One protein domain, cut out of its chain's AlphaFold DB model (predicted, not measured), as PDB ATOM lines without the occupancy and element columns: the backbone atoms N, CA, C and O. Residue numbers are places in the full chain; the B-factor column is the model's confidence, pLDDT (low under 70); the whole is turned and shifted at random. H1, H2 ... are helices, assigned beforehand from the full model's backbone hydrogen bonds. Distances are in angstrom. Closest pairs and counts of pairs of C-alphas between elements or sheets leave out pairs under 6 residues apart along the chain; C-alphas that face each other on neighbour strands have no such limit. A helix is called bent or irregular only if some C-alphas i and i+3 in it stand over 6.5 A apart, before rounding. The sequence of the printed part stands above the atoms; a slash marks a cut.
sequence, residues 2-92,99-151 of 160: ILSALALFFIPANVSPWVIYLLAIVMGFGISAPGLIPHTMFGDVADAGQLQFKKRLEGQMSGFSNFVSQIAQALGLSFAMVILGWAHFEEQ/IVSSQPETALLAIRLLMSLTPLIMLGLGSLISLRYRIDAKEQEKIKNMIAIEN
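What this domain is: This is residues 2 to 92 and 99 to 151 of the 160 residues of an uncharacterized protein of Erysipelotrichia bacterium (UniProt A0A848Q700). A long, loose frame of helices: the long bent H2, which runs nearly straight, and H3 make a hairpin like an open V, and H4 runs back from the open end of H3 toward H2. H1 fills the space between H2a and H4, while H5 packs on H2b near the joined end of the V. The printed part has 144 residues with five named helices, H1 to H5 in order, and no named strand: all helix. It is loose, with a radius of gyration of the C-alphas of 20.8 A, and a rod spanning 66 by 29 by 24 A.

Where its parts are: H1, residues 2 to 9, is 11.2 A long and begins at C-alpha 2 (-29.114, 5.082, -27.391). H2, residues 17 to 53, was assigned as one helix by its hydrogen bonds but is bent, C-alphas 35 and 38 being 6.8 A apart; its arms are H2a, 17 to 35, 26.6 A, and H2b, 38 to 53, 21.2 A. H3, residues 58 to 86, measures 41.9 A. H4, residues 105 to 130, measures 36.7 A. H5, residues 137 to 150, measures 20.3 A and ends at C-alpha 150 (-2.170, 17.887, 3.091).

How they stand to each other: H1 and H2a form a helical hairpin and touch, closest C-alphas Ser 4 and Met 27, 5.5 A. H1 touches H4 at a shallow tilt of 10 degrees, opposite ways, closest C-alphas Ala 5 and Ser 116, 4.7 A. H2b and H3, also a hairpin, touch at a steep tilt of 45 degrees, closest C-alphas Ala 46 and Glu 58, 5.5 A. H3 touches H4 with residues 80 to 84 alone, closest C-alphas Leu 84 and Ala 107, 6.1 A. H5 touches H2b, closest C-alphas Ile 143 and Ala 48, 6.4 A. H2a and H3 are apart. Every O i to N i+4 pair is within hydrogen-bond range in H3 and H5, but 3 of 4 in H1, 12 of 15 in H2a, 10 of 12 in H2b and 21 of 22 in H4.

The domain as a whole: The two farthest C-alphas, Ile 99 and Ile 149, are 66.9 A apart. Residues 93 to 98 are not printed, and C-alphas 92 and 99 are 6.7 A apart across this cut. Of the links that are printed whole, none is long. No printed residue is under 70 in pLDDT.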
ATOM      1  N   ILE A   2     -29.534   5.223 -25.973       92.25
ATOM      2  CA  ILE A   2     -29.114   5.082 -27.391       92.25
ATOM      3  C   ILE A   2     -29.994   4.087 -28.168       92.25
ATOM      4  O   ILE A   2     -30.526   4.428 -29.218       92.25
ATOM      5  N   LEU A   3     -30.199   2.878 -27.632       92.38
ATOM      6  CA  LEU A   3     -31.045   1.863 -28.276       92.38
ATOM      7  C   LEU A   3     -32.498   2.332 -28.454       92.38
ATOM      8  O   LEU A   3     -33.100   2.081 -29.489       92.38
ATOM      9  N   SER A   4     -33.048   3.042 -27.468       92.06
ATOM     10  CA  SER A   4     -34.408   3.594 -27.528       92.06
ATOM     11  C   SER A   4     -34.521   4.702 -28.579       92.06
ATOM     12  O   SER A   4     -35.485   4.725 -29.337       92.06
ATOM     13  N   ALA A   5     -33.515   5.576 -28.667       91.50
ATOM     14  CA  ALA A   5     -33.440   6.625 -29.680       91.50
ATOM     15  C   ALA A   5     -33.305   6.042 -31.098       91.50
ATOM     16  O   ALA A   5     -33.931   6.526 -32.035       91.50
ATOM     17  N   LEU A   6     -32.542   4.957 -31.254       93.25
ATOM     18  CA  LEU A   6     -32.463   4.212 -32.510       93.25
ATOM     19  C   LEU A   6     -33.779   3.522 -32.865       93.25
ATOM     20  O   LEU A   6     -34.193   3.565 -34.018       93.25
ATOM     21  N   ALA A   7     -34.459   2.919 -31.890       92.50
ATOM     22  CA  ALA A   7     -35.760   2.304 -32.116       92.50
ATOM     23  C   ALA A   7     -36.797   3.330 -32.605       92.50
ATOM     24  O   ALA A   7     -37.569   3.008 -33.506       92.50
ATOM     25  N   LEU A   8     -36.759   4.570 -32.094       90.00
ATOM     26  CA  LEU A   8     -37.622   5.675 -32.537       90.00
ATOM     27  C   LEU A   8     -37.544   5.916 -34.055       90.00
ATOM     28  O   LEU A   8     -38.556   6.230 -34.675       90.00
ATOM     29  N   PHE A   9     -36.369   5.735 -34.665       91.38
ATOM     30  CA  PHE A   9     -36.161   5.956 -36.099       91.38
ATOM     31  C   PHE A   9     -37.064   5.078 -36.980       91.38
ATOM     32  O   PHE A   9     -37.526   5.516 -38.034       91.38
ATOM     33  N   PHE A  10     -37.335   3.849 -36.536       91.25
ATOM     34  CA  PHE A  10     -38.111   2.858 -37.286       91.25
ATOM     35  C   PHE A  10     -39.616   2.921 -37.004       91.25
ATOM     36  O   PHE A  10     -40.387   2.186 -37.622       91.25
ATOM     37  N   ILE A  11     -40.053   3.784 -36.085       89.62
ATOM     38  CA  ILE A  11     -41.464   3.910 -35.732       89.62
ATOM     39  C   ILE A  11     -42.189   4.724 -36.818       89.62
ATOM     40  O   ILE A  11     -41.805   5.865 -37.099       89.62
ATOM     41  N   PRO A  12     -43.246   4.173 -37.444       85.56
ATOM     42  CA  PRO A  12     -44.003   4.892 -38.458       85.56
ATOM     43  C   PRO A  12     -44.884   5.977 -37.822       85.56
ATOM     44  O   PRO A  12     -45.290   5.880 -36.665       85.56
ATOM     45  N   ALA A  13     -45.218   7.010 -38.597       80.75
ATOM     46  CA  ALA A  13     -45.979   8.160 -38.100       80.75
ATOM     47  C   ALA A  13     -47.412   7.805 -37.653       80.75
ATOM     48  O   ALA A  13     -47.980   8.490 -36.811       80.75
ATOM     49  N   ASN A  14     -47.988   6.726 -38.191       85.19
ATOM     50  CA  ASN A  14     -49.341   6.253 -37.890       85.19
ATOM     51  C   ASN A  14     -49.390   5.191 -36.774       85.19
ATOM     52  O   ASN A  14     -50.388   4.479 -36.649       85.19
ATOM     53  N   VAL A  15     -48.317   5.033 -35.992       90.00
ATOM     54  CA  VAL A  15     -48.288   4.070 -34.886       90.00
ATOM     55  C   VAL A  15     -49.304   4.442 -33.799       90.00
ATOM     56  O   VAL A  15     -49.598   5.613 -33.564       90.00
ATOM     57  N   SER A  16     -49.809   3.439 -33.078       93.38
ATOM     58  CA  SER A  16     -50.613   3.682 -31.878       93.38
ATOM     59  C   SER A  16     -49.822   4.505 -30.842       93.38
ATOM     60  O   SER A  16     -48.679   4.141 -30.539       93.38
ATOM     61  N   PRO A  17     -50.422   5.543 -30.224       92.12
ATOM     62  CA  PRO A  17     -49.769   6.347 -29.188       92.12
ATOM     63  C   PRO A  17     -49.203   5.526 -28.019       92.12
ATOM     64  O   PRO A  17     -48.181   5.891 -27.445       92.12
ATOM     65  N   TRP A  18     -49.806   4.373 -27.710       95.06
ATOM     66  CA  TRP A  18     -49.334   3.466 -26.658       95.06
ATOM     67  C   TRP A  18     -47.905   2.962 -26.884       95.06
ATOM     68  O   TRP A  18     -47.154   2.806 -25.922       95.06
ATOM     69  N   VAL A  19     -47.503   2.752 -28.140       92.56
ATOM     70  CA  VAL A  19     -46.131   2.345 -28.481       92.56
ATOM     71  C   VAL A  19     -45.148   3.466 -28.147       92.56
ATOM     72  O   VAL A  19     -44.083   3.206 -27.590       92.56
ATOM     73  N   ILE A  20     -45.527   4.717 -28.423       91.50
ATOM     74  CA  ILE A  20     -44.718   5.901 -28.109       91.50
ATOM     75  C   ILE A  20     -44.589   6.061 -26.592       91.50
ATOM     76  O   ILE A  20     -43.489   6.292 -26.099       91.50
ATOM     77  N   TYR A  21     -45.677   5.881 -25.835       93.88
ATOM     78  CA  TYR A  21     -45.640   5.958 -24.372       93.88
ATOM     79  C   TYR A  21     -44.765   4.871 -23.749       93.88
ATOM     80  O   TYR A  21     -43.958   5.165 -22.867       93.88
ATOM     81  N   LEU A  22     -44.859   3.632 -24.235       94.19
ATOM     82  CA  LEU A  22     -43.993   2.550 -23.773       94.19
ATOM     83  C   LEU A  22     -42.518   2.858 -24.064       94.19
ATOM     84  O   LEU A  22     -41.665   2.710 -23.189       94.19
ATOM     85  N   LEU A  23     -42.218   3.340 -25.273       92.38
ATOM     86  CA  LEU A  23     -40.865   3.739 -25.643       92.38
ATOM     87  C   LEU A  23     -40.363   4.900 -24.774       92.38
ATOM     88  O   LEU A  23     -39.208   4.882 -24.356       92.38
ATOM     89  N   ALA A  24     -41.220   5.874 -24.459       91.56
ATOM     90  CA  ALA A  24     -40.888   6.996 -23.588       91.56
ATOM     91  C   ALA A  24     -40.519   6.533 -22.170       91.56
ATOM     92  O   ALA A  24     -39.542   7.031 -21.614       91.56
ATOM     93  N   ILE A  25     -41.221   5.536 -21.616       94.25
ATOM     94  CA  ILE A  25     -40.871   4.927 -20.321       94.25
ATOM     95  C   ILE A  25     -39.470   4.303 -20.384       94.25
ATOM     96  O   ILE A  25     -38.612   4.612 -19.556       94.25
ATOM     97  N   VAL A  26     -39.202   3.467 -21.393       93.62
ATOM     98  CA  VAL A  26     -37.886   2.821 -21.565       93.62
ATOM     99  C   VAL A  26     -36.782   3.863 -21.775       93.62
ATOM    100  O   VAL A  26     -35.688   3.758 -21.214       93.62
ATOM    101  N   MET A  27     -37.061   4.895 -22.569       91.44
ATOM    102  CA  MET A  27     -36.123   5.980 -22.832       91.44
ATOM    103  C   MET A  27     -35.848   6.801 -21.565       91.44
ATOM    104  O   MET A  27     -34.692   7.152 -21.324       91.44
ATOM    105  N   GLY A  28     -36.868   7.021 -20.729       90.88
ATOM    106  CA  GLY A  28     -36.772   7.682 -19.429       90.88
ATOM    107  C   GLY A  28     -35.837   6.960 -18.463       90.88
ATOM    108  O   GLY A  28     -34.972   7.596 -17.876       90.88
ATOM    109  N   PHE A  29     -35.886   5.630 -18.370       91.31
ATOM    110  CA  PHE A  29     -34.877   4.895 -17.589       91.31
ATOM    111  C   PHE A  29     -33.462   5.109 -18.134       91.31
ATOM    112  O   PHE A  29     -32.498   5.254 -17.381       91.31
ATOM    113  N   GLY A  30     -33.338   5.188 -19.458       89.75
ATOM    114  CA  GLY A  30     -32.061   5.367 -20.127       89.75
ATOM    115  C   GLY A  30     -31.376   6.714 -19.882       89.75
ATOM    116  O   GLY A  30     -30.149   6.752 -19.967       89.75
ATOM    117  N   ILE A  31     -32.116   7.801 -19.628       89.25
ATOM    118  CA  ILE A  31     -31.528   9.149 -19.487       89.25
ATOM    119  C   ILE A  31     -30.728   9.313 -18.187       89.25
ATOM    120  O   ILE A  31     -29.867  10.185 -18.096       89.25
ATOM    121  N   SER A  32     -30.976   8.448 -17.202       89.12
ATOM    122  CA  SER A  32     -30.319   8.498 -15.894       89.12
ATOM    123  C   SER A  32     -28.794   8.395 -15.989       89.12
ATOM    124  O   SER A  32     -28.100   9.165 -15.338       89.12
ATOM    125  N   ALA A  33     -28.254   7.507 -16.831       88.12
ATOM    126  CA  ALA A  33     -26.810   7.280 -16.917       88.12
ATOM    127  C   ALA A  33     -26.028   8.496 -17.466       88.12
ATOM    128  O   ALA A  33     -25.135   8.970 -16.766       88.12
ATOM    129  N   PRO A  34     -26.350   9.063 -18.648       87.88
ATOM    130  CA  PRO A  34     -25.674  10.268 -19.142       87.88
ATOM    131  C   PRO A  34     -25.863  11.494 -18.246       87.88
ATOM    132  O   PRO A  34     -25.000  12.365 -18.233       87.88
ATOM    133  N   GLY A  35     -26.985  11.564 -17.520       86.00
ATOM    134  CA  GLY A  35     -27.261  12.643 -16.578       86.00
ATOM    135  C   GLY A  35     -26.459  12.522 -15.284       86.00
ATOM    136  O   GLY A  35     -25.877  13.500 -14.843       86.00
ATOM    137  N   LEU A  36     -26.393  11.341 -14.665       89.94
ATOM    138  CA  LEU A  36     -25.756  11.192 -13.351       89.94
ATOM    139  C   LEU A  36     -24.243  11.003 -13.434       89.94
ATOM    140  O   LEU A  36     -23.527  11.607 -12.642       89.94
ATOM    141  N   ILE A  37     -23.752  10.180 -14.365       90.12
ATOM    142  CA  ILE A  37     -22.351   9.728 -14.355       90.12
ATOM    143  C   ILE A  37     -21.356  10.904 -14.413       90.12
ATOM    144  O   ILE A  37     -20.476  10.970 -13.554       90.12
ATOM    145  N   PRO A  38     -21.477  11.880 -15.338       89.19
ATOM    146  CA  PRO A  38     -20.543  13.006 -15.381       89.19
ATOM    147  C   PRO A  38     -20.628  13.894 -14.135       89.19
ATOM    148  O   PRO A  38     -19.611  14.406 -13.674       89.19
ATOM    149  N   HIS A  39     -21.832  14.052 -13.574       87.38
ATOM    150  CA  HIS A  39     -22.047  14.845 -12.367       87.38
ATOM    151  C   HIS A  39     -21.401  14.205 -11.137       87.38
ATOM    152  O   HIS A  39     -20.790  14.917 -10.344       87.38
ATOM    153  N   THR A  40     -21.480  12.880 -10.988       88.62
ATOM    154  CA  THR A  40     -20.813  12.180  -9.881       88.62
ATOM    155  C   THR A  40     -19.296  12.174 -10.051       88.62
ATOM    156  O   THR A  40     -18.580  12.404  -9.085       88.62
ATOM    157  N   MET A  41     -18.801  12.004 -11.283       91.56
ATOM    158  CA  MET A  41     -17.363  12.035 -11.593       91.56
ATOM    159  C   MET A  41     -16.720  13.408 -11.353       91.56
ATOM    160  O   MET A  41     -15.504  13.498 -11.198       91.56
ATOM    161  N   PHE A  42     -17.509  14.486 -11.367       90.94
ATOM    162  CA  PHE A  42     -16.984  15.840 -11.223       90.94
ATOM    163  C   PHE A  42     -16.264  16.045  -9.882       90.94
ATOM    164  O   PHE A  42     -15.191  16.642  -9.869       90.94
ATOM    165  N   GLY A  43     -16.823  15.522  -8.784       90.00
ATOM    166  CA  GLY A  43     -16.196  15.595  -7.458       90.00
ATOM    167  C   GLY A  43     -14.842  14.890  -7.437       90.00
ATOM    168  O   GLY A  43     -13.831  15.507  -7.122       90.00
ATOM    169  N   ASP A  44     -14.808  13.646  -7.913       92.75
ATOM    170  CA  ASP A  44     -13.592  12.833  -7.998       92.75
ATOM    171  C   ASP A  44     -12.481  13.522  -8.816       92.75
ATOM    172  O   ASP A  44     -11.304  13.518  -8.453       92.75
ATOM    173  N   VAL A  45     -12.847  14.160  -9.934       92.06
ATOM    174  CA  VAL A  45     -11.903  14.900 -10.783       92.06
ATOM    175  C   VAL A  45     -11.439  16.201 -10.120       92.06
ATOM    176  O   VAL A  45     -10.283  16.589 -10.295       92.06
ATOM    177  N   ALA A  46     -12.305  16.876  -9.364       92.06
ATOM    178  CA  ALA A  46     -11.937  18.076  -8.623       92.06
ATOM    179  C   ALA A  46     -10.956  17.759  -7.480       92.06
ATOM    180  O   ALA A  46      -9.952  18.461  -7.341       92.06
ATOM    181  N   ASP A  47     -11.185  16.670  -6.745       91.75
ATOM    182  CA  ASP A  47     -10.294  16.173  -5.689       91.75
ATOM    183  C   ASP A  47      -8.920  15.779  -6.258       91.75
ATOM    184  O   ASP A  47      -7.872  16.218  -5.772       91.75
ATOM    185  N   ALA A  48      -8.906  15.013  -7.354       92.12
ATOM    186  CA  ALA A  48      -7.672  14.663  -8.057       92.12
ATOM    187  C   ALA A  48      -6.924  15.912  -8.565       92.12
ATOM    188  O   ALA A  48      -5.699  16.013  -8.446       92.12
ATOM    189  N   GLY A  49      -7.661  16.888  -9.103       91.75
ATOM    190  CA  GLY A  49      -7.119  18.169  -9.544       91.75
ATOM    191  C   GLY A  49      -6.496  18.962  -8.396       91.75
ATOM    192  O   GLY A  49      -5.422  19.540  -8.566       91.75
ATOM    193  N   GLN A  50      -7.107  18.950  -7.210       91.88
ATOM    194  CA  GLN A  50      -6.543  19.608  -6.035       91.88
ATOM    195  C   GLN A  50      -5.156  19.057  -5.690       91.88
ATOM    196  O   GLN A  50      -4.236  19.856  -5.512       91.88
ATOM    197  N   LEU A  51      -4.983  17.732  -5.661       91.50
ATOM    198  CA  LEU A  51      -3.682  17.105  -5.394       91.50
ATOM    199  C   LEU A  51      -2.640  17.441  -6.470       91.50
ATOM    200  O   LEU A  51      -1.467  17.664  -6.167       91.50
ATOM    201  N   GLN A  52      -3.060  17.505  -7.735       91.62
ATOM    202  CA  GLN A  52      -2.161  17.809  -8.846       91.62
ATOM    203  C   GLN A  52      -1.697  19.273  -8.846       91.62
ATOM    204  O   GLN A  52      -0.522  19.554  -9.089       91.62
ATOM    205  N   PHE A  53      -2.610  20.211  -8.590       91.38
ATOM    206  CA  PHE A  53      -2.343  21.650  -8.673       91.38
ATOM    207  C   PHE A  53      -2.029  22.300  -7.319       91.38
ATOM    208  O   PHE A  53      -1.696  23.488  -7.286       91.38
ATOM    209  N   LYS A  54      -2.133  21.546  -6.214       89.44
ATOM    210  CA  LYS A  54      -1.977  22.002  -4.818       89.44
ATOM    211  C   LYS A  54      -2.832  23.223  -4.475       89.44
ATOM    212  O   LYS A  54      -2.433  24.105  -3.713       89.44
ATOM    213  N   LYS A  55      -3.990  23.334  -5.121       89.06
ATOM    214  CA  LYS A  55      -4.924  24.456  -4.997       89.06
ATOM    215  C   LYS A  55      -6.341  23.930  -5.082       89.06
ATOM    216  O   LYS A  55      -6.632  23.052  -5.888       89.06
ATOM    217  N   ARG A  56      -7.239  24.523  -4.301       87.88
ATOM    218  CA  ARG A  56      -8.663  24.203  -4.359       87.88
ATOM    219  C   ARG A  56      -9.285  24.882  -5.580       87.88
ATOM    220  O   ARG A  56      -9.416  26.106  -5.616       87.88
ATOM    221  N   LEU A  57      -9.595  24.095  -6.611       86.75
ATOM    222  CA  LEU A  57     -10.016  24.584  -7.934       86.75
ATOM    223  C   LEU A  57     -11.458  24.210  -8.306       86.75
ATOM    224  O   LEU A  57     -11.888  24.515  -9.417       86.75
ATOM    225  N   GLU A  58     -12.221  23.620  -7.383       89.50
ATOM    226  CA  GLU A  58     -13.606  23.161  -7.587       89.50
ATOM    227  C   GLU A  58     -14.482  24.213  -8.296       89.50
ATOM    228  O   GLU A  58     -15.133  23.922  -9.300       89.50
ATOM    229  N   GLY A  59     -14.437  25.469  -7.829       91.31
ATOM    230  CA  GLY A  59     -15.217  26.565  -8.411       91.31
ATOM    231  C   GLY A  59     -14.798  26.934  -9.837       91.31
ATOM    232  O   GLY A  59     -15.655  27.174 -10.685       91.31
ATOM    233  N   GLN A  60     -13.494  26.934 -10.134       92.75
ATOM    234  CA  GLN A  60     -12.985  27.239 -11.479       92.75
ATOM    235  C   GLN A  60     -13.326  26.118 -12.463       92.75
ATOM    236  O   GLN A  60     -13.792  26.386 -13.569       92.75
ATOM    237  N   MET A  61     -13.149  24.863 -12.046       91.62
ATOM    238  CA  MET A  61     -13.478  23.691 -12.858       91.62
ATOM    239  C   MET A  61     -14.985  23.600 -13.121       91.62
ATOM    240  O   MET A  61     -15.388  23.326 -14.250       91.62
ATOM    241  N   SER A  62     -15.814  23.897 -12.115       92.69
ATOM    242  CA  SER A  62     -17.276  23.907 -12.244       92.69
ATOM    243  C   SER A  62     -17.736  25.026 -13.174       92.69
ATOM    244  O   SER A  62     -18.492  24.783 -14.115       92.69
ATOM    245  N   GLY A  63     -17.211  26.241 -12.985       94.44
ATOM    246  CA  GLY A  63     -17.494  27.378 -13.860       94.44
ATOM    247  C   GLY A  63     -17.122  27.096 -15.317       94.44
ATOM    248  O   GLY A  63     -17.936  27.315 -16.212       94.44
ATOM    249  N   PHE A  64     -15.931  26.538 -15.556       94.50
ATOM    250  CA  PHE A  64     -15.485  26.168 -16.897       94.50
ATOM    251  C   PHE A  64     -16.350  25.058 -17.515       94.50
ATOM    252  O   PHE A  64     -16.774  25.185 -18.662       94.50
ATOM    253  N   SER A  65     -16.668  24.004 -16.758       92.31
ATOM    254  CA  SER A  65     -17.530  22.909 -17.223       92.31
ATOM    255  C   SER A  65     -18.928  23.408 -17.609       92.31
ATOM    256  O   SER A  65     -19.418  23.101 -18.698       92.31
ATOM    257  N   ASN A  66     -19.532  24.259 -16.775       94.38
ATOM    258  CA  ASN A  66     -20.832  24.867 -17.051       94.38
ATOM    259  C   ASN A  66     -20.790  25.783 -18.278       94.38
ATOM    260  O   ASN A  66     -21.695  25.737 -19.108       94.38
ATOM    261  N   PHE A  67     -19.735  26.586 -18.420       97.25
ATOM    262  CA  PHE A  67     -19.548  27.453 -19.580       97.25
ATOM    263  C   PHE A  67     -19.436  26.650 -20.884       97.25
ATOM    264  O   PHE A  67     -20.152  26.924 -21.847       97.25
ATOM    265  N   VAL A  68     -18.602  25.603 -20.899       96.31
ATOM    266  CA  VAL A  68     -18.467  24.696 -22.051       96.31
ATOM    267  C   VAL A  68     -19.796  24.002 -22.361       96.31
ATOM    268  O   VAL A  68     -20.178  23.906 -23.526       96.31
ATOM    269  N   SER A  69     -20.532  23.565 -21.336       94.12
ATOM    270  CA  SER A  69     -21.850  22.942 -21.499       94.12
ATOM    271  C   SER A  69     -22.865  23.892 -22.140       94.12
ATOM    272  O   SER A  69     -23.587  23.488 -23.050       94.12
ATOM    273  N   GLN A  70     -22.893  25.167 -21.741       96.62
ATOM    274  CA  GLN A  70     -23.773  26.167 -22.355       96.62
ATOM    275  C   GLN A  70     -23.436  26.401 -23.829       96.62
ATOM    276  O   GLN A  70     -24.341  26.446 -24.661       96.62
ATOM    277  N   ILE A  71     -22.146  26.486 -24.173       97.88
ATOM    278  CA  ILE A  71     -21.713  26.584 -25.573       97.88
ATOM    279  C   ILE A  71     -22.176  25.352 -26.355       97.88
ATOM    280  O   ILE A  71     -22.753  25.490 -27.431       97.88
ATOM    281  N   ALA A  72     -21.967  24.151 -25.813       95.50
ATOM    282  CA  ALA A  72     -22.374  22.911 -26.466       95.50
ATOM    283  C   ALA A  72     -23.895  22.843 -26.686       95.50
ATOM    284  O   ALA A  72     -24.335  22.456 -27.766       95.50
ATOM    285  N   GLN A  73     -24.698  23.265 -25.704       96.06
ATOM    286  CA  GLN A  73     -26.159  23.335 -25.819       96.06
ATOM    287  C   GLN A  73     -26.602  24.352 -26.877       96.06
ATOM    288  O   GLN A  73     -27.443  24.033 -27.716       96.06
ATOM    289  N   ALA A  74     -26.004  25.548 -26.881       97.50
ATOM    290  CA  ALA A  74     -26.303  26.584 -27.865       97.50
ATOM    291  C   ALA A  74     -25.954  26.129 -29.290       97.50
ATOM    292  O   ALA A  74     -26.762  26.286 -30.206       97.50
ATOM    293  N   LEU A  75     -24.782  25.513 -29.474       97.06
ATOM    294  CA  LEU A  75     -24.370  24.950 -30.758       97.06
ATOM    295  C   LEU A  75     -25.276  23.792 -31.183       97.06
ATOM    296  O   LEU A  75     -25.704  23.754 -32.331       97.06
ATOM    297  N   GLY A  76     -25.610  22.881 -30.267       95.50
ATOM    298  CA  GLY A  76     -26.495  21.750 -30.543       95.50
ATOM    299  C   GLY A  76     -27.874  22.200 -31.026       95.50
ATOM    300  O   GLY A  76     -28.356  21.712 -32.048       95.50
ATOM    301  N   LEU A  77     -28.475  23.178 -30.342       95.62
ATOM    302  CA  LEU A  77     -29.753  23.756 -30.753       95.62
ATOM    303  C   LEU A  77     -29.633  24.498 -32.090       95.62
ATOM    304  O   LEU A  77     -30.450  24.285 -32.981       95.62
ATOM    305  N   SER A  78     -28.602  25.331 -32.257       97.38
ATOM    306  CA  SER A  78     -28.379  26.093 -33.491       97.38
ATOM    307  C   SER A  78     -28.225  25.179 -34.711       97.38
ATOM    308  O   SER A  78     -28.906  25.367 -35.718       97.38
ATOM    309  N   PHE A  79     -27.407  24.126 -34.609       96.62
ATOM    310  CA  PHE A  79     -27.243  23.162 -35.697       96.62
ATOM    311  C   PHE A  79     -28.536  22.413 -36.013       96.62
ATOM    312  O   PHE A  79     -28.851  22.241 -37.189       96.62
ATOM    313  N   ALA A  80     -29.305  22.012 -34.995       96.25
ATOM    314  CA  ALA A  80     -30.609  21.394 -35.216       96.25
ATOM    315  C   ALA A  80     -31.538  22.329 -36.010       96.25
ATOM    316  O   ALA A  80     -32.123  21.900 -37.002       96.25
ATOM    317  N   MET A  81     -31.607  23.612 -35.641       95.88
ATOM    318  CA  MET A  81     -32.432  24.604 -36.341       95.88
ATOM    319  C   MET A  81     -31.982  24.831 -37.790       95.88
ATOM    320  O   MET A  81     -32.818  24.849 -38.690       95.88
ATOM    321  N   VAL A  82     -30.675  24.946 -38.048       97.19
ATOM    322  CA  VAL A  82     -30.139  25.099 -39.416       97.19
ATOM    323  C   VAL A  82     -30.489  23.892 -40.289       97.19
ATOM    324  O   VAL A  82     -30.942  24.059 -41.422       97.19
ATOM    325  N   ILE A  83     -30.328  22.675 -39.758       97.19
ATOM    326  CA  ILE A  83     -30.661  21.435 -40.470       97.19
ATOM    327  C   ILE A  83     -32.158  21.378 -40.795       97.19
ATOM    328  O   ILE A  83     -32.524  21.015 -41.913       97.19
ATOM    329  N   LEU A  84     -33.023  21.760 -39.852       96.56
ATOM    330  CA  LEU A  84     -34.469  21.815 -40.079       96.56
ATOM    331  C   LEU A  84     -34.853  22.865 -41.129       96.56
ATOM    332  O   LEU A  84     -35.688  22.580 -41.986       96.56
ATOM    333  N   GLY A  85     -34.201  24.029 -41.121       95.88
ATOM    334  CA  GLY A  85     -34.387  25.056 -42.146       95.88
ATOM    335  C   GLY A  85     -34.050  24.546 -43.551       95.88
ATOM    336  O   GLY A  85     -34.849  24.700 -44.472       95.88
ATOM    337  N   TRP A  86     -32.918  23.851 -43.719       96.81
ATOM    338  CA  TRP A  86     -32.568  23.198 -44.993       96.81
ATOM    339  C   TRP A  86     -33.515  22.061 -45.380       96.81
ATOM    340  O   TRP A  86     -33.695  21.774 -46.562       96.81
ATOM    341  N   ALA A  87     -34.134  21.417 -44.394       97.12
ATOM    342  CA  ALA A  87     -35.130  20.380 -44.613       97.12
ATOM    343  C   ALA A  87     -36.527  20.934 -44.950       97.12
ATOM    344  O   ALA A  87     -37.447  20.135 -45.133       97.12
ATOM    345  N   HIS A  88     -36.669  22.261 -45.081       94.94
ATOM    346  CA  HIS A  88     -37.926  22.968 -45.341       94.94
ATOM    347  C   HIS A  88     -38.965  22.759 -44.232       94.94
ATOM    348  O   HIS A  88     -40.147  22.590 -44.507       94.94
ATOM    349  N   PHE A  89     -38.523  22.723 -42.972       94.56
ATOM    350  CA  PHE A  89     -39.434  22.667 -41.833       94.56
ATOM    351  C   PHE A  89     -40.379  23.878 -41.825       94.56
ATOM    352  O   PHE A  89     -39.932  25.021 -41.920       94.56
ATOM    353  N   GLU A  90     -41.680  23.621 -41.696       92.00
ATOM    354  CA  GLU A  90     -42.705  24.664 -41.657       92.00
ATOM    355  C   GLU A  90     -43.034  25.033 -40.209       92.00
ATOM    356  O   GLU A  90     -43.530  24.214 -39.431       92.00
ATOM    357  N   GLU A  91     -42.768  26.278 -39.827       88.69
ATOM    358  CA  GLU A  91     -43.072  26.766 -38.484       88.69
ATOM    359  C   GLU A  91     -44.562  27.096 -38.330       88.69
ATOM    360  O   GLU A  91     -45.186  27.719 -39.193       88.69
ATOM    361  N   GLN A  92     -45.136  26.726 -37.183       87.44
ATOM    362  CA  GLN A  92     -46.494  27.132 -36.840       87.44
ATOM    363  C   GLN A  92     -46.523  28.635 -36.549       87.44
ATOM    364  O   GLN A  92     -45.936  29.107 -35.574       87.44
ATOM    365  N   ILE A  99     -53.592  25.970 -38.856       80.94
ATOM    366  CA  ILE A  99     -52.715  24.981 -38.228       80.94
ATOM    367  C   ILE A  99     -51.957  24.238 -39.328       80.94
ATOM    368  O   ILE A  99     -52.571  23.632 -40.211       80.94
ATOM    369  N   VAL A 100     -50.627  24.257 -39.258       79.06
ATOM    370  CA  VAL A 100     -49.748  23.412 -40.068       79.06
ATOM    371  C   VAL A 100     -49.987  21.965 -39.637       79.06
ATOM    372  O   VAL A 100     -49.557  21.531 -38.570       79.06
ATOM    373  N   SER A 101     -50.754  21.230 -40.442       77.75
ATOM    374  CA  SER A 101     -51.203  19.869 -40.115       77.75
ATOM    375  C   SER A 101     -50.271  18.772 -40.635       77.75
ATOM    376  O   SER A 101     -50.349  17.633 -40.178       77.75
ATOM    377  N   SER A 102     -49.358  19.104 -41.550       86.25
ATOM    378  CA  SER A 102     -48.392  18.170 -42.127       86.25
ATOM    379  C   SER A 102     -47.052  18.852 -42.362       86.25
ATOM    380  O   SER A 102     -47.018  19.980 -42.837       86.25
ATOM    381  N   GLN A 103     -45.962  18.146 -42.074       91.38
ATOM    382  CA  GLN A 103     -44.600  18.582 -42.381       91.38
ATOM    383  C   GLN A 103     -44.107  17.897 -43.661       91.38
ATOM    384  O   GLN A 103     -44.487  16.744 -43.901       91.38
ATOM    385  N   PRO A 104     -43.224  18.535 -44.448       92.44
ATOM    386  CA  PRO A 104     -42.577  17.885 -45.582       92.44
ATOM    387  C   PRO A 104     -41.835  16.604 -45.178       92.44
ATOM    388  O   PRO A 104     -41.278  16.503 -44.081       92.44
ATOM    389  N   GLU A 105     -41.763  15.627 -46.087       92.31
ATOM    390  CA  GLU A 105     -41.068  14.356 -45.828       92.31
ATOM    391  C   GLU A 105     -39.589  14.563 -45.463       92.31
ATOM    392  O   GLU A 105     -39.058  13.877 -44.587       92.31
ATOM    393  N   THR A 106     -38.941  15.559 -46.075       95.31
ATOM    394  CA  THR A 106     -37.563  15.967 -45.771       95.31
ATOM    395  C   THR A 106     -37.412  16.449 -44.331       95.31
ATOM    396  O   THR A 106     -36.458  16.060 -43.657       95.31
ATOM    397  N   ALA A 107     -38.368  17.235 -43.830       94.62
ATOM    398  CA  ALA A 107     -38.377  17.731 -42.457       94.62
ATOM    399  C   ALA A 107     -38.614  16.595 -41.454       94.62
ATOM    400  O   ALA A 107     -37.893  16.477 -40.463       94.62
ATOM    401  N   LEU A 108     -39.561  15.695 -41.739       92.19
ATOM    402  CA  LEU A 108     -39.807  14.510 -40.911       92.19
ATOM    403  C   LEU A 108     -38.576  13.599 -40.834       92.19
ATOM    404  O   LEU A 108     -38.231  13.118 -39.751       92.19
ATOM    405  N   LEU A 109     -37.887  13.381 -41.958       93.56
ATOM    406  CA  LEU A 109     -36.641  12.619 -41.994       93.56
ATOM    407  C   LEU A 109     -35.539  13.307 -41.179       93.56
ATOM    408  O   LEU A 109     -34.866  12.643 -40.390       93.56
ATOM    409  N   ALA A 110     -35.379  14.624 -41.327       95.56
ATOM    410  CA  ALA A 110     -34.400  15.400 -40.571       95.56
ATOM    411  C   ALA A 110     -34.640  15.300 -39.057       95.56
ATOM    412  O   ALA A 110     -33.703  15.014 -38.315       95.56
ATOM    413  N   ILE A 111     -35.891  15.434 -38.595       93.44
ATOM    414  CA  ILE A 111     -36.252  15.264 -37.178       93.44
ATOM    415  C   ILE A 111     -35.892  13.860 -36.690       93.44
ATOM    416  O   ILE A 111     -35.276  13.722 -35.632       93.44
ATOM    417  N   ARG A 112     -36.233  12.813 -37.455       92.62
ATOM    418  CA  ARG A 112     -35.904  11.427 -37.084       92.62
ATOM    419  C   ARG A 112     -34.403  11.229 -36.942       92.62
ATOM    420  O   ARG A 112     -33.969  10.690 -35.930       92.62
ATOM    421  N   LEU A 113     -33.622  11.702 -37.912       94.50
ATOM    422  CA  LEU A 113     -32.162  11.618 -37.875       94.50
ATOM    423  C   LEU A 113     -31.585  12.398 -36.693       94.50
ATOM    424  O   LEU A 113     -30.759  11.860 -35.964       94.50
ATOM    425  N   LEU A 114     -32.039  13.626 -36.448       95.25
ATOM    426  CA  LEU A 114     -31.584  14.421 -35.305       95.25
ATOM    427  C   LEU A 114     -31.892  13.721 -33.977       95.25
ATOM    428  O   LEU A 114     -31.025  13.666 -33.108       95.25
ATOM    429  N   MET A 115     -33.088  13.147 -33.835       92.12
ATOM    430  CA  MET A 115     -33.527  12.468 -32.615       92.12
ATOM    431  C   MET A 115     -32.881  11.097 -32.407       92.12
ATOM    432  O   MET A 115     -32.772  10.672 -31.264       92.12
ATOM    433  N   SER A 116     -32.451  10.392 -33.459       93.38
ATOM    434  CA  SER A 116     -31.857   9.052 -33.332       93.38
ATOM    435  C   SER A 116     -30.329   9.057 -33.421       93.38
ATOM    436  O   SER A 116     -29.649   8.409 -32.623       93.38
ATOM    437  N   LEU A 117     -29.770   9.795 -34.380       93.38
ATOM    438  CA  LEU A 117     -28.346   9.789 -34.701       93.38
ATOM    439  C   LEU A 117     -27.543  10.676 -33.750       93.38
ATOM    440  O   LEU A 117     -26.454  10.280 -33.336       93.38
ATOM    441  N   THR A 118     -28.076  11.834 -33.348       93.25
ATOM    442  CA  THR A 118     -27.388  12.724 -32.393       93.25
ATOM    443  C   THR A 118     -27.105  12.007 -31.072       93.25
ATOM    444  O   THR A 118     -25.942  11.979 -30.660       93.25
ATOM    445  N   PRO A 119     -28.095  11.336 -30.443       90.94
ATOM    446  CA  PRO A 119     -27.857  10.435 -29.322       90.94
ATOM    447  C   PRO A 119     -26.754   9.411 -29.527       90.94
ATOM    448  O   PRO A 119     -25.885   9.256 -28.671       90.94
ATOM    449  N   LEU A 120     -26.810   8.701 -30.655       94.44
ATOM    450  CA  LEU A 120     -25.896   7.615 -30.966       94.44
ATOM    451  C   LEU A 120     -24.456   8.118 -31.034       94.44
ATOM    452  O   LEU A 120     -23.577   7.525 -30.415       94.44
ATOM    453  N   ILE A 121     -24.221   9.205 -31.767       95.00
ATOM    454  CA  ILE A 121     -22.874   9.728 -31.980       95.00
ATOM    455  C   ILE A 121     -22.372  10.406 -30.705       95.00
ATOM    456  O   ILE A 121     -21.307  10.048 -30.212       95.00
ATOM    457  N   MET A 122     -23.129  11.351 -30.137       93.44
ATOM    458  CA  MET A 122     -22.649  12.154 -29.005       93.44
ATOM    459  C   MET A 122     -22.440  11.303 -27.751       93.44
ATOM    460  O   MET A 122     -21.371  11.358 -27.143       93.44
ATOM    461  N   LEU A 123     -23.417  10.466 -27.382       92.75
ATOM    462  CA  LEU A 123     -23.236   9.579 -26.233       92.75
ATOM    463  C   LEU A 123     -22.327   8.398 -26.537       92.75
ATOM    464  O   LEU A 123     -21.643   7.942 -25.629       92.75
ATOM    465  N   GLY A 124     -22.298   7.897 -27.774       93.81
ATOM    466  CA  GLY A 124     -21.366   6.840 -28.162       93.81
ATOM    467  C   GLY A 124     -19.917   7.291 -27.993       93.81
ATOM    468  O   GLY A 124     -19.127   6.608 -27.342       93.81
ATOM    469  N   LEU A 125     -19.587   8.486 -28.492       94.69
ATOM    470  CA  LEU A 125     -18.272   9.100 -28.305       94.69
ATOM    471  C   LEU A 125     -17.991   9.395 -26.827       94.69
ATOM    472  O   LEU A 125     -16.922   9.039 -26.333       94.69
ATOM    473  N   GLY A 126     -18.947   9.989 -26.104       92.50
ATOM    474  CA  GLY A 126     -18.801  10.266 -24.672       92.50
ATOM    475  C   GLY A 126     -18.563   9.000 -23.845       92.50
ATOM    476  O   GLY A 126     -17.672   8.967 -23.000       92.50
ATOM    477  N   SER A 127     -19.296   7.926 -24.138       92.31
ATOM    478  CA  SER A 127     -19.128   6.618 -23.501       92.31
ATOM    479  C   SER A 127     -17.766   6.007 -23.823       92.31
ATOM    480  O   SER A 127     -17.084   5.554 -22.908       92.31
ATOM    481  N   LEU A 128     -17.316   6.065 -25.081       94.31
ATOM    482  CA  LEU A 128     -15.996   5.574 -25.484       94.31
ATOM    483  C   LEU A 128     -14.858   6.318 -24.770       94.31
ATOM    484  O   LEU A 128     -13.881   5.700 -24.349       94.31
ATOM    485  N   ILE A 129     -14.979   7.638 -24.615       93.12
ATOM    486  CA  ILE A 129     -14.018   8.450 -23.856       93.12
ATOM    487  C   ILE A 129     -14.066   8.077 -22.370       93.12
ATOM    488  O   ILE A 129     -13.015   7.912 -21.749       93.12
ATOM    489  N   SER A 130     -15.267   7.885 -21.820       91.31
ATOM    490  CA  SER A 130     -15.484   7.491 -20.426       91.31
ATOM    491  C   SER A 130     -14.854   6.136 -20.082       91.31
ATOM    492  O   SER A 130     -14.412   5.962 -18.952       91.31
ATOM    493  N   LEU A 131     -14.666   5.219 -21.042       90.38
ATOM    494  CA  LEU A 131     -13.917   3.970 -20.811       90.38
ATOM    495  C   LEU A 131     -12.453   4.190 -20.394       90.38
ATOM    496  O   LEU A 131     -11.834   3.289 -19.835       90.38
ATOM    497  N   ARG A 132     -11.877   5.368 -20.667       91.75
ATOM    498  CA  ARG A 132     -10.530   5.733 -20.196       91.75
ATOM    499  C   ARG A 132     -10.525   6.364 -18.805       91.75
ATOM    500  O   ARG A 132      -9.456   6.752 -18.341       91.75
ATOM    501  N   TYR A 133     -11.675   6.497 -18.152       91.25
ATOM    502  CA  TYR A 133     -11.757   6.980 -16.780       91.25
ATOM    503  C   TYR A 133     -11.208   5.927 -15.812       91.25
ATOM    504  O   TYR A 133     -11.555   4.752 -15.906       91.25
ATOM    505  N   ARG A 134     -10.301   6.335 -14.916       90.31
ATOM    506  CA  ARG A 134      -9.504   5.409 -14.083       90.31
ATOM    507  C   ARG A 134      -9.715   5.577 -12.582       90.31
ATOM    508  O   ARG A 134      -9.100   4.833 -11.827       90.31
ATOM    509  N   ILE A 135     -10.520   6.548 -12.153       91.38
ATOM    510  CA  ILE A 135     -10.778   6.760 -10.729       91.38
ATOM    511  C   ILE A 135     -11.863   5.767 -10.319       91.38
ATOM    512  O   ILE A 135     -13.047   5.962 -10.584       91.38
ATOM    513  N   ASP A 136     -11.427   4.642  -9.762       92.38
ATOM    514  CA  ASP A 136     -12.305   3.674  -9.118       92.38
ATOM    515  C   ASP A 136     -12.429   3.977  -7.616       92.38
ATOM    516  O   ASP A 136     -11.781   4.880  -7.086       92.38
ATOM    517  N   ALA A 137     -13.252   3.205  -6.904       90.69
ATOM    518  CA  ALA A 137     -13.485   3.416  -5.476       90.69
ATOM    519  C   ALA A 137     -12.198   3.366  -4.627       90.69
ATOM    520  O   ALA A 137     -12.084   4.100  -3.648       90.69
ATOM    521  N   LYS A 138     -11.220   2.526  -5.001       94.25
ATOM    522  CA  LYS A 138      -9.952   2.414  -4.265       94.25
ATOM    523  C   LYS A 138      -9.077   3.631  -4.514       94.25
ATOM    524  O   LYS A 138      -8.434   4.122  -3.594       94.25
ATOM    525  N   GLU A 139      -9.015   4.091  -5.757       93.94
ATOM    526  CA  GLU A 139      -8.261   5.291  -6.101       93.94
ATOM    527  C   GLU A 139      -8.878   6.533  -5.455       93.94
ATOM    528  O   GLU A 139      -8.152   7.348  -4.891       93.94
ATOM    529  N   GLN A 140     -10.208   6.615  -5.426       94.19
ATOM    530  CA  GLN A 140     -10.918   7.706  -4.768       94.19
ATOM    531  C   GLN A 140     -10.665   7.738  -3.253       94.19
ATOM    532  O   GLN A 140     -10.434   8.801  -2.677       94.19
ATOM    533  N   GLU A 141     -10.604   6.577  -2.594       94.44
ATOM    534  CA  GLU A 141     -10.222   6.489  -1.180       94.44
ATOM    535  C   GLU A 141      -8.781   6.971  -0.935       94.44
ATOM    536  O   GLU A 141      -8.520   7.716   0.013       94.44
ATOM    537  N   LYS A 142      -7.835   6.604  -1.811       94.12
ATOM    538  CA  LYS A 142      -6.449   7.092  -1.720       94.12
ATOM    539  C   LYS A 142      -6.372   8.607  -1.872       94.12
ATOM    540  O   LYS A 142      -5.686   9.241  -1.074       94.12
ATOM    541  N   ILE A 143      -7.063   9.172  -2.865       93.44
ATOM    542  CA  ILE A 143      -7.111  10.620  -3.108       93.44
ATOM    543  C   ILE A 143      -7.616  11.334  -1.851       93.44
ATOM    544  O   ILE A 143      -6.960  12.249  -1.355       93.44
ATOM    545  N   LYS A 144      -8.714  10.848  -1.262       91.88
ATOM    546  CA  LYS A 144      -9.272  11.400  -0.024       91.88
ATOM    547  C   LYS A 144      -8.274  11.372   1.140       91.88
ATOM    548  O   LYS A 144      -8.120  12.370   1.841       91.88
ATOM    549  N   ASN A 145      -7.562  10.259   1.323       92.94
ATOM    550  CA  ASN A 145      -6.543  10.136   2.369       92.94
ATOM    551  C   ASN A 145      -5.361  11.094   2.145       92.94
ATOM    552  O   ASN A 145      -4.863  11.683   3.101       92.94
ATOM    553  N   MET A 146      -4.923  11.290   0.897       91.56
ATOM    554  CA  MET A 146      -3.854  12.242   0.568       91.56
ATOM    555  C   MET A 146      -4.268  13.688   0.861       91.56
ATOM    556  O   MET A 146      -3.485  14.436   1.445       91.56
ATOM    557  N   ILE A 147      -5.505  14.065   0.521       89.69
ATOM    558  CA  ILE A 147      -6.042  15.401   0.816       89.69
ATOM    559  C   ILE A 147      -6.088  15.647   2.330       89.69
ATOM    560  O   ILE A 147      -5.699  16.724   2.780       89.69
ATOM    561  N   ALA A 148      -6.506  14.650   3.118       88.75
ATOM    562  CA  ALA A 148      -6.562  14.749   4.579       88.75
ATOM    563  C   ALA A 148      -5.177  14.944   5.227       88.75
ATOM    564  O   ALA A 148      -5.067  15.594   6.264       88.75
ATOM    565  N   ILE A 149      -4.115  14.403   4.619       87.06
ATOM    566  CA  ILE A 149      -2.731  14.613   5.072       87.06
ATOM    567  C   ILE A 149      -2.245  16.031   4.731       87.06
ATOM    568  O   ILE A 149      -1.535  16.638   5.530       87.06
ATOM    569  N   GLU A 150      -2.602  16.557   3.555       82.25
ATOM    570  CA  GLU A 150      -2.170  17.887   3.091       82.25
ATOM    571  C   GLU A 150      -2.884  19.031   3.828       82.25
ATOM    572  O   GLU A 150      -2.263  20.049   4.128       82.25
ATOM    573  N   ASN A 151      -4.162  18.848   4.168       75.88
ATOM    574  CA  ASN A 151      -4.950  19.780   4.970       75.88
ATOM    575  C   ASN A 151      -5.536  19.048   6.185       75.88
ATOM    576  O   ASN A 151      -6.708  18.664   6.143       75.88
TER     577      ASN A 151